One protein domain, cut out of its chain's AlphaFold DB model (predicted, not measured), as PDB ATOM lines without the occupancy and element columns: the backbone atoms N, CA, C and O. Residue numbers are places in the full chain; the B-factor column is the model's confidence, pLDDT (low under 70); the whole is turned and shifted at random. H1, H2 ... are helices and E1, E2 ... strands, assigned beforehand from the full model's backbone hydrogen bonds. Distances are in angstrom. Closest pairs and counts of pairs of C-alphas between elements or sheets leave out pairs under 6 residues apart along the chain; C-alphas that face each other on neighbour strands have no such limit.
ATOM      1  N   ILE A  17      29.611  33.244  23.616       53.78
ATOM      2  CA  ILE A  17      28.385  33.081  24.400       53.78
ATOM      3  C   ILE A  17      28.723  32.523  25.789       53.78
ATOM      4  O   ILE A  17      28.259  33.065  26.787       53.78
ATOM      5  N   HIS A  18      29.584  31.501  25.881       58.69
ATOM      6  CA  HIS A  18      30.037  30.991  27.181       58.69
ATOM      7  C   HIS A  18      30.845  32.042  27.956       58.69
ATOM      8  O   HIS A  18      30.659  32.156  29.161       58.69
ATOM      9  N   GLY A  19      31.674  32.842  27.279       62.59
ATOM     10  CA  GLY A  19      32.444  33.933  27.878       62.59
ATOM     11  C   GLY A  19      31.572  35.065  28.424       62.59
ATOM     12  O   GLY A  19      31.836  35.567  29.508       62.59
ATOM     13  N   CYS A  20      30.493  35.433  27.730       68.88
ATOM     14  CA  CYS A  20      29.527  36.414  28.223       68.88
ATOM     15  C   CYS A  20      28.744  35.890  29.435       68.88
ATOM     16  O   CYS A  20      28.500  36.635  30.378       68.88
ATOM     17  N   TYR A  21      28.361  34.609  29.448       70.06
ATOM     18  CA  TYR A  21      27.670  34.034  30.603       70.06
ATOM     19  C   TYR A  21      28.576  33.929  31.828       70.06
ATOM     20  O   TYR A  21      28.125  34.213  32.934       70.06
ATOM     21  N   THR A  22      29.846  33.555  31.659       74.38
ATOM     22  CA  THR A  22      30.780  33.466  32.789       74.38
ATOM     23  C   THR A  22      31.126  34.837  33.354       74.38
ATOM     24  O   THR A  22      31.212  34.962  34.573       74.38
ATOM     25  N   THR A  23      31.265  35.875  32.523       75.62
ATOM     26  CA  THR A  23      31.507  37.244  33.007       75.62
ATOM     27  C   THR A  23      30.287  37.834  33.702       75.62
ATOM     28  O   THR A  23      30.433  38.403  34.780       75.62
ATOM     29  N   LEU A  24      29.080  37.645  33.157       77.75
ATOM     30  CA  LEU A  24      27.840  38.069  33.815       77.75
ATOM     31  C   LEU A  24      27.621  37.338  35.141       77.75
ATOM     32  O   LEU A  24      27.248  37.954  36.138       77.75
ATOM     33  N   LEU A  25      27.896  36.035  35.178       75.25
ATOM     34  CA  LEU A  25      27.791  35.249  36.397       75.25
ATOM     35  C   LEU A  25      28.839  35.684  37.429       75.25
ATOM     36  O   LEU A  25      28.492  35.884  38.588       75.25
ATOM     37  N   ALA A  26      30.090  35.915  37.026       74.31
ATOM     38  CA  ALA A  26      31.124  36.446  37.914       74.31
ATOM     39  C   ALA A  26      30.766  37.843  38.454       74.31
ATOM     40  O   ALA A  26      30.953  38.110  39.641       74.31
ATOM     41  N   ALA A  27      30.192  38.710  37.615       74.56
ATOM     42  CA  ALA A  27      29.695  40.015  38.037       74.56
ATOM     43  C   ALA A  27      28.568  39.880  39.074       74.56
ATOM     44  O   ALA A  27      28.601  40.551  40.103       74.56
ATOM     45  N   PHE A  28      27.620  38.962  38.863       76.00
ATOM     46  CA  PHE A  28      26.537  38.693  39.812       76.00
ATOM     47  C   PHE A  28      27.046  38.156  41.159       76.00
ATOM     48  O   PHE A  28      26.584  38.601  42.212       76.00
ATOM     49  N   LEU A  29      28.023  37.240  41.140       72.81
ATOM     50  CA  LEU A  29      28.639  36.690  42.351       72.81
ATOM     51  C   LEU A  29      29.344  37.772  43.186       72.81
ATOM     52  O   LEU A  29      29.273  37.735  44.411       72.81
ATOM     53  N   ASN A  30      29.980  38.747  42.533       64.81
ATOM     54  CA  ASN A  30      30.708  39.820  43.212       64.81
ATOM     55  C   ASN A  30      29.800  40.925  43.775       64.81
ATOM     56  O   ASN A  30      30.177  41.572  44.750       64.81
ATOM     57  N   PHE A  31      28.622  41.162  43.187       57.75
ATOM     58  CA  PHE A  31      27.791  42.323  43.536       57.75
ATOM     59  C   PHE A  31      26.799  42.074  44.680       57.75
ATOM     60  O   PHE A  31      26.334  43.022  45.312       57.75
ATOM     61  N   ARG A  32      26.427  40.816  44.953       65.94
ATOM     62  CA  ARG A  32      25.374  40.495  45.927       65.94
ATOM     63  C   ARG A  32      25.984  40.067  47.262       65.94
ATOM     64  O   ARG A  32      26.277  38.893  47.485       65.94
ATOM     65  N   SER A  33      26.156  41.024  48.159       72.19
ATOM     66  CA  SER A  33      26.454  40.768  49.565       72.19
ATOM     67  C   SER A  33      25.183  40.818  50.420       72.19
ATOM     68  O   SER A  33      24.192  41.456  50.062       72.19
ATOM     69  N   LEU A  34      25.178  40.083  51.529       72.19
ATOM     70  CA  LEU A  34      24.082  40.019  52.494       72.19
ATOM     71  C   LEU A  34      24.628  40.319  53.888       72.19
ATOM     72  O   LEU A  34      25.749  39.931  54.215       72.19
ATOM     73  N   PHE A  35      23.819  40.976  54.715       72.38
ATOM     74  CA  PHE A  35      24.101  41.083  56.140       72.38
ATOM     75  C   PHE A  35      23.756  39.758  56.810       72.38
ATOM     76  O   PHE A  35      22.595  39.349  56.825       72.38
ATOM     77  N   ALA A  36      24.768  39.085  57.345       66.06
ATOM     78  CA  ALA A  36      24.595  37.857  58.102       66.06
ATOM     79  C   ALA A  36      24.928  38.108  59.583       66.06
ATOM     80  O   ALA A  36      25.901  38.812  59.878       66.06
ATOM     81  N   PRO A  37      24.145  37.551  60.527       66.00
ATOM     82  CA  PRO A  37      24.498  37.582  61.938       66.00
ATOM     83  C   PRO A  37      25.727  36.700  62.163       66.00
ATOM     84  O   PRO A  37      25.672  35.477  62.051       66.00
ATOM     85  N   THR A  38      26.853  37.327  62.487       60.06
ATOM     86  CA  THR A  38      28.070  36.629  62.894       60.06
ATOM     87  C   THR A  38      28.107  36.543  64.412       60.06
ATOM     88  O   THR A  38      28.258  37.549  65.102       60.06
ATOM     89  N   SER A  39      27.955  35.327  64.937       58.38
ATOM     90  CA  SER A  39      28.208  35.038  66.348       58.38
ATOM     91  C   SER A  39      29.697  34.761  66.521       58.38
ATOM     92  O   SER A  39      30.196  33.743  66.042       58.38
ATOM     93  N   PHE A  40      30.415  35.637  67.219       56.31
ATOM     94  CA  PHE A  40      31.774  35.317  67.648       56.31
ATOM     95  C   PHE A  40      31.692  34.293  68.782       56.31
ATOM     96  O   PHE A  40      31.050  34.533  69.796       56.31
ATOM     97  N   ALA A  41      32.349  33.141  68.635       56.28
ATOM     98  CA  ALA A  41      32.310  32.077  69.646       56.28
ATOM     99  C   ALA A  41      32.836  32.518  71.034       56.28
ATOM    100  O   ALA A  41      32.584  31.844  72.027       56.28
ATOM    101  N   PHE A  42      33.545  33.650  71.098       52.91
ATOM    102  CA  PHE A  42      34.193  34.180  72.298       52.91
ATOM    103  C   PHE A  42      33.398  35.293  73.011       52.91
ATOM    104  O   PHE A  42      33.472  35.413  74.229       52.91
ATOM    105  N   PHE A  43      32.587  36.072  72.290       55.19
ATOM    106  CA  PHE A  43      31.709  37.092  72.871       55.19
ATOM    107  C   PHE A  43      30.280  36.818  72.411       55.19
ATOM    108  O   PHE A  43      30.021  36.764  71.215       55.19
ATOM    109  N   ARG A  44      29.322  36.735  73.343       58.75
ATOM    110  CA  ARG A  44      27.869  36.623  73.071       58.75
ATOM    111  C   ARG A  44      27.262  37.850  72.354       58.75
ATOM    112  O   ARG A  44      26.054  38.062  72.398       58.75
ATOM    113  N   HIS A  45      28.082  38.662  71.698       60.06
ATOM    114  CA  HIS A  45      27.647  39.753  70.846       60.06
ATOM    115  C   HIS A  45      27.407  39.236  69.427       60.06
ATOM    116  O   HIS A  45      28.305  38.704  68.776       60.06
ATOM    117  N   VAL A  46      26.178  39.424  68.949       66.94
ATOM    118  CA  VAL A  46      25.812  39.222  67.547       66.94
ATOM    119  C   VAL A  46      26.079  40.533  66.820       66.94
ATOM    120  O   VAL A  46      25.396  41.525  67.065       66.94
ATOM    121  N   SER A  47      27.085  40.551  65.951       75.50
ATOM    122  CA  SER A  47      27.314  41.664  65.028       75.50
ATOM    123  C   SER A  47      26.834  41.275  63.632       75.50
ATOM    124  O   SER A  47      26.940  40.117  63.224       75.50
ATOM    125  N   LEU A  48      26.274  42.234  62.895       75.81
ATOM    126  CA  LEU A  48      25.932  42.046  61.488       75.81
ATOM    127  C   LEU A  48      27.166  42.379  60.652       75.81
ATOM    128  O   LEU A  48      27.667  43.500  60.717       75.81
ATOM    129  N   SER A  49      27.650  41.418  59.871       80.75
ATOM    130  CA  SER A  49      28.746  41.644  58.927       80.75
ATOM    131  C   SER A  49      28.299  41.374  57.497       80.75
ATOM    132  O   SER A  49      27.390  40.579  57.238       80.75
ATOM    133  N   LEU A  50      28.916  42.094  56.562       81.25
ATOM    134  CA  LEU A  50      28.634  41.973  55.141       81.25
ATOM    135  C   LEU A  50      29.376  40.750  54.587       81.25
ATOM    136  O   LEU A  50      30.605  40.726  54.571       81.25
ATOM    137  N   GLN A  51      28.637  39.740  54.133       84.94
ATOM    138  CA  GLN A  51      29.192  38.502  53.583       84.94
ATOM    139  C   GLN A  51      28.707  38.262  52.152       84.94
ATOM    140  O   GLN A  51      27.659  38.760  51.741       84.94
ATOM    141  N   GLN A  52      29.472  37.502  51.367       84.62
ATOM    142  CA  GLN A  52      29.082  37.147  50.001       84.62
ATOM    143  C   GLN A  52      27.865  36.215  50.017       84.62
ATOM    144  O   GLN A  52      27.858  35.198  50.710       84.62
ATOM    145  N   ALA A  53      26.836  36.539  49.230       86.50
ATOM    146  CA  ALA A  53      25.628  35.722  49.149       86.50
ATOM    147  C   ALA A  53      25.870  34.388  48.432       86.50
ATOM    148  O   ALA A  53      25.223  33.388  48.745       86.50
ATOM    149  N   PHE A  54      26.804  34.379  47.482       89.75
ATOM    150  CA  PHE A  54      27.170  33.222  46.681       89.75
ATOM    151  C   PHE A  54      28.683  33.034  46.684       89.75
ATOM    152  O   PHE A  54      29.442  33.997  46.648       89.75
ATOM    153  N   THR A  55      29.118  31.781  46.691       88.56
ATOM    154  CA  THR A  55      30.526  31.383  46.678       88.56
ATOM    155  C   THR A  55      30.740  30.325  45.606       88.56
ATOM    156  O   THR A  55      29.917  29.426  45.434       88.56
ATOM    157  N   HIS A  56      31.840  30.424  44.866       88.88
ATOM    158  CA  HIS A  56      32.225  29.411  43.891       88.88
ATOM    159  C   HIS A  56      33.248  28.465  44.526       88.88
ATOM    160  O   HIS A  56      34.364  28.869  44.835       88.88
ATOM    161  N   ASN A  57      32.853  27.210  44.727       89.56
ATOM    162  CA  ASN A  57      33.656  26.187  45.389       89.56
ATOM    163  C   ASN A  57      33.891  25.010  44.449       89.56
ATOM    164  O   ASN A  57      32.996  24.620  43.708       89.56
ATOM    165  N   TYR A  58      35.049  24.371  44.531       89.62
ATOM    166  CA  TYR A  58      35.299  23.142  43.787       89.62
ATOM    167  C   TYR A  58      34.941  21.925  44.633       89.62
ATOM    168  O   TYR A  58      35.365  21.801  45.782       89.62
ATOM    169  N   ARG A  59      34.148  21.014  44.067       88.25
ATOM    170  CA  ARG A  59      33.842  19.719  44.677       88.25
ATOM    171  C   ARG A  59      34.378  18.601  43.802       88.25
ATOM    172  O   ARG A  59      34.120  18.557  42.599       88.25
ATOM    173  N   ASN A  60      35.104  17.684  44.426       88.94
ATOM    174  CA  ASN A  60      35.558  16.467  43.771       88.94
ATOM    175  C   ASN A  60      34.410  15.460  43.774       88.94
ATOM    176  O   ASN A  60      33.945  15.049  44.836       88.94
ATOM    177  N   PHE A  61      33.946  15.085  42.584       79.69
ATOM    178  CA  PHE A  61      32.995  13.998  42.399       79.69
ATOM    179  C   PHE A  61      33.698  12.875  41.644       79.69
ATOM    180  O   PHE A  61      34.044  13.026  40.470       79.69
ATOM    181  N   SER A  62      33.893  11.738  42.318       81.50
ATOM    182  CA  SER A  62      34.664  10.612  41.782       81.50
ATOM    183  C   SER A  62      36.063  11.072  41.324       81.50
ATOM    184  O   SER A  62      36.816  11.603  42.137       81.50
ATOM    185  N   SER A  63      36.402  10.919  40.041       85.31
ATOM    186  CA  SER A  63      37.694  11.291  39.450       85.31
ATOM    187  C   SER A  63      37.765  12.711  38.877       85.31
ATOM    188  O   SER A  63      38.817  13.106  38.377       85.31
ATOM    189  N   LYS A  64      36.672  13.486  38.909       89.25
ATOM    190  CA  LYS A  64      36.608  14.811  38.274       89.25
ATOM    191  C   LYS A  64      36.204  15.900  39.265       89.25
ATOM    192  O   LYS A  64      35.265  15.749  40.046       89.25
ATOM    193  N   THR A  65      36.895  17.031  39.193       90.50
ATOM    194  CA  THR A  65      36.568  18.236  39.957       90.50
ATOM    195  C   THR A  65      35.536  19.071  39.205       90.50
ATOM    196  O   THR A  65      35.698  19.354  38.018       90.50
ATOM    197  N   TRP A  66      34.475  19.477  39.899       90.25
ATOM    198  CA  TRP A  66      33.414  20.330  39.370       90.25
ATOM    199  C   TRP A  66      33.367  21.643  40.146       90.25
ATOM    200  O   TRP A  66      33.444  21.639  41.375       90.25
ATOM    201  N   GLY A  67      33.218  22.761  39.435       90.56
ATOM    202  CA  GLY A  67      32.886  24.050  40.042       90.56
ATOM    203  C   GLY A  67      31.416  24.070  40.458       90.56
ATOM    204  O   GLY A  67      30.534  23.794  39.646       90.56
ATOM    205  N   VAL A  68      31.148  24.350  41.728       89.69
ATOM    206  CA  VAL A  68      29.818  24.383  42.341       89.69
ATOM    207  C   VAL A  68      29.607  25.748  42.976       89.69
ATOM    208  O   VAL A  68      30.355  26.164  43.859       89.69
ATOM    209  N   ILE A  69      28.544  26.432  42.568       90.62
ATOM    210  CA  ILE A  69      28.123  27.681  43.201       90.62
ATOM    211  C   ILE A  69      27.256  27.323  44.406       90.62
ATOM    212  O   ILE A  69      26.245  26.639  44.277       90.62
ATOM    213  N   SER A  70      27.684  27.745  45.589       88.81
ATOM    214  CA  SER A  70      26.973  27.561  46.856       88.81
ATOM    215  C   SER A  70      26.444  28.908  47.335       88.81
ATOM    216  O   SER A  70      27.088  29.928  47.115       88.81
ATOM    217  N   TYR A  71      25.295  28.930  47.999       90.31
ATOM    218  CA  TYR A  71      24.737  30.147  48.591       90.31
ATOM    219  C   TYR A  71      24.882  30.153  50.115       90.31
ATOM    220  O   TYR A  71      24.997  29.101  50.747       90.31
ATOM    221  N   HIS A  72      24.858  31.346  50.704       89.75
ATOM    222  CA  HIS A  72      24.904  31.530  52.150       89.75
ATOM    223  C   HIS A  72      23.602  31.030  52.821       89.75
ATOM    224  O   HIS A  72      22.520  31.301  52.295       89.75
ATOM    225  N   PRO A  73      23.647  30.361  53.993       87.25
ATOM    226  CA  PRO A  73      22.446  29.858  54.675       87.25
ATOM    227  C   PRO A  73      21.380  30.927  54.957       87.25
ATOM    228  O   PRO A  73      20.196  30.664  54.800       87.25
ATOM    229  N   ALA A  74      21.782  32.162  55.271       86.50
ATOM    230  CA  ALA A  74      20.831  33.267  55.458       86.50
ATOM    231  C   ALA A  74      20.005  33.571  54.187       86.50
ATOM    232  O   ALA A  74      18.829  33.915  54.275       86.50
ATOM    233  N   LEU A  75      20.591  33.399  52.991       87.31
ATOM    234  CA  LEU A  75      19.851  33.552  51.736       87.31
ATOM    235  C   LEU A  75      18.817  32.438  51.564       87.31
ATOM    236  O   LEU A  75      17.734  32.684  51.047       87.31
ATOM    237  N   HIS A  76      19.137  31.222  52.002       84.19
ATOM    238  CA  HIS A  76      18.208  30.098  51.947       84.19
ATOM    239  C   HIS A  76      16.943  30.372  52.759       84.19
ATOM    240  O   HIS A  76      15.839  30.187  52.259       84.19
ATOM    241  N   GLU A  77      17.104  30.852  53.991       85.81
ATOM    242  CA  GLU A  77      15.981  31.206  54.860       85.81
ATOM    243  C   GLU A  77      15.133  32.325  54.247       85.81
ATOM    244  O   GLU A  77      13.906  32.225  54.212       85.81
ATOM    245  N   LEU A  78      15.785  33.335  53.662       86.69
ATOM    246  CA  LEU A  78      15.095  34.405  52.948       86.69
ATOM    247  C   LEU A  78      14.292  33.868  51.753       86.69
ATOM    248  O   LEU A  78      13.119  34.208  51.610       86.69
ATOM    249  N   LEU A  79      14.883  32.999  50.929       84.56
ATOM    250  CA  LEU A  79      14.206  32.380  49.785       84.56
ATOM    251  C   LEU A  79      12.996  31.545  50.219       84.56
ATOM    252  O   LEU A  79      11.960  31.585  49.559       84.56
ATOM    253  N   LEU A  80      13.097  30.833  51.343       82.56
ATOM    254  CA  LEU A  80      11.974  30.083  51.906       82.56
ATOM    255  C   LEU A  80      10.845  30.994  52.407       82.56
ATOM    256  O   LEU A  80       9.682  30.606  52.317       82.56
ATOM    257  N   SER A  81      11.182  32.178  52.928       83.25
ATOM    258  CA  SER A  81      10.206  33.168  53.407       83.25
ATOM    259  C   SER A  81       9.554  33.985  52.285       83.25
ATOM    260  O   SER A  81       8.447  34.493  52.451       83.25
ATOM    261  N   SER A  82      10.232  34.119  51.144       82.00
ATOM    262  CA  SER A  82       9.766  34.936  50.026       82.00
ATOM    263  C   SER A  82       8.599  34.287  49.265       82.00
ATOM    264  O   SER A  82       8.540  33.056  49.156       82.00
TER     265      SER A  82
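Overview. This is residues 17 to 82 of the 230 residues of the protein "DNA-directed RNA polymerase" of Blyttiomyces helicus (UniProt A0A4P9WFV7). Two strand hairpins, E1 with E2 and E3 with E4, spread from a shared corner near residue 53, like the two arms of an open V, and a helix leaves that corner at each end of the printed part. The long helix H1 and the hairpin E1 E2 extend in opposite directions from the corner and make the longest axis; the hairpin E3 E4 points off to one side, and two stretches stick out free, residues 17 to 25 of H1 and residues 77 to 82, of which 77 to 81 belong to H2. The printed part has 66 residues, with two named helices and four named strands in the order H1 E1 E2 E3 E4 H2, in two antiparallel sheets of two strands each, E1 - E2 and E3 - E4; the class is mixed, helices and strands. The whole is loose, with a radius of gyration of the C-alphas of 15.4 A, and elongated, spanning 46 by 28 by 22 A.

Along the chain. Find C-alpha 54 at (27.170, 33.222, 46.681), where E3, residues 54 to 61, begins its 20.5 A. E4, residues 64 to 71, comes back over 22.0 A. Before E3 look for E2, residues 46 to 52, 18.0 A long, and E1, residues 33 to 39, 17.8 A long. H1, residues 17 to 31, starts at C-alpha 17, at (28.385, 33.081, 24.400), and runs 21.3 A. H2, residues 73 to 81, runs 12.7 A to C-alpha 81 at (10.206, 33.168, 53.407).

Arrangement. Look first at the hairpin of E3 and E4, antiparallel at 152 degrees, where N 57 and O 68 are 2.8 A apart, within hydrogen-bond range. E2 runs on into E3 across a break of one residue, at 69 degrees, and the two meet only through their link. E1 and E2 form the other hairpin, antiparallel at 145 degrees, with N 34 and O 51 at 2.8 A, within hydrogen-bond range. E1 and E3 are only just apart, 8.1 A at the closest. Between H1 and E3, the closest C-alphas are those of Leu 29 and Phe 54, 5.7 A. Between E1 and H2, they are those of Ala 36 and Ala 74, 6.5 A. H1 and H2 are apart. In both helices each O i to N i+4 pair is within hydrogen-bond range.

Size, cuts and confidence. The two C-alphas farthest apart are those of Ile 17 and Arg 44, 48.8 A. The printed part has no cut and no long link; E1 to E2 is short, the others tight. The mean pLDDT of the printed part is 76.9; look for values under 70 at residues 17 to 20, 30 to 32 and 36 to 46 of this model.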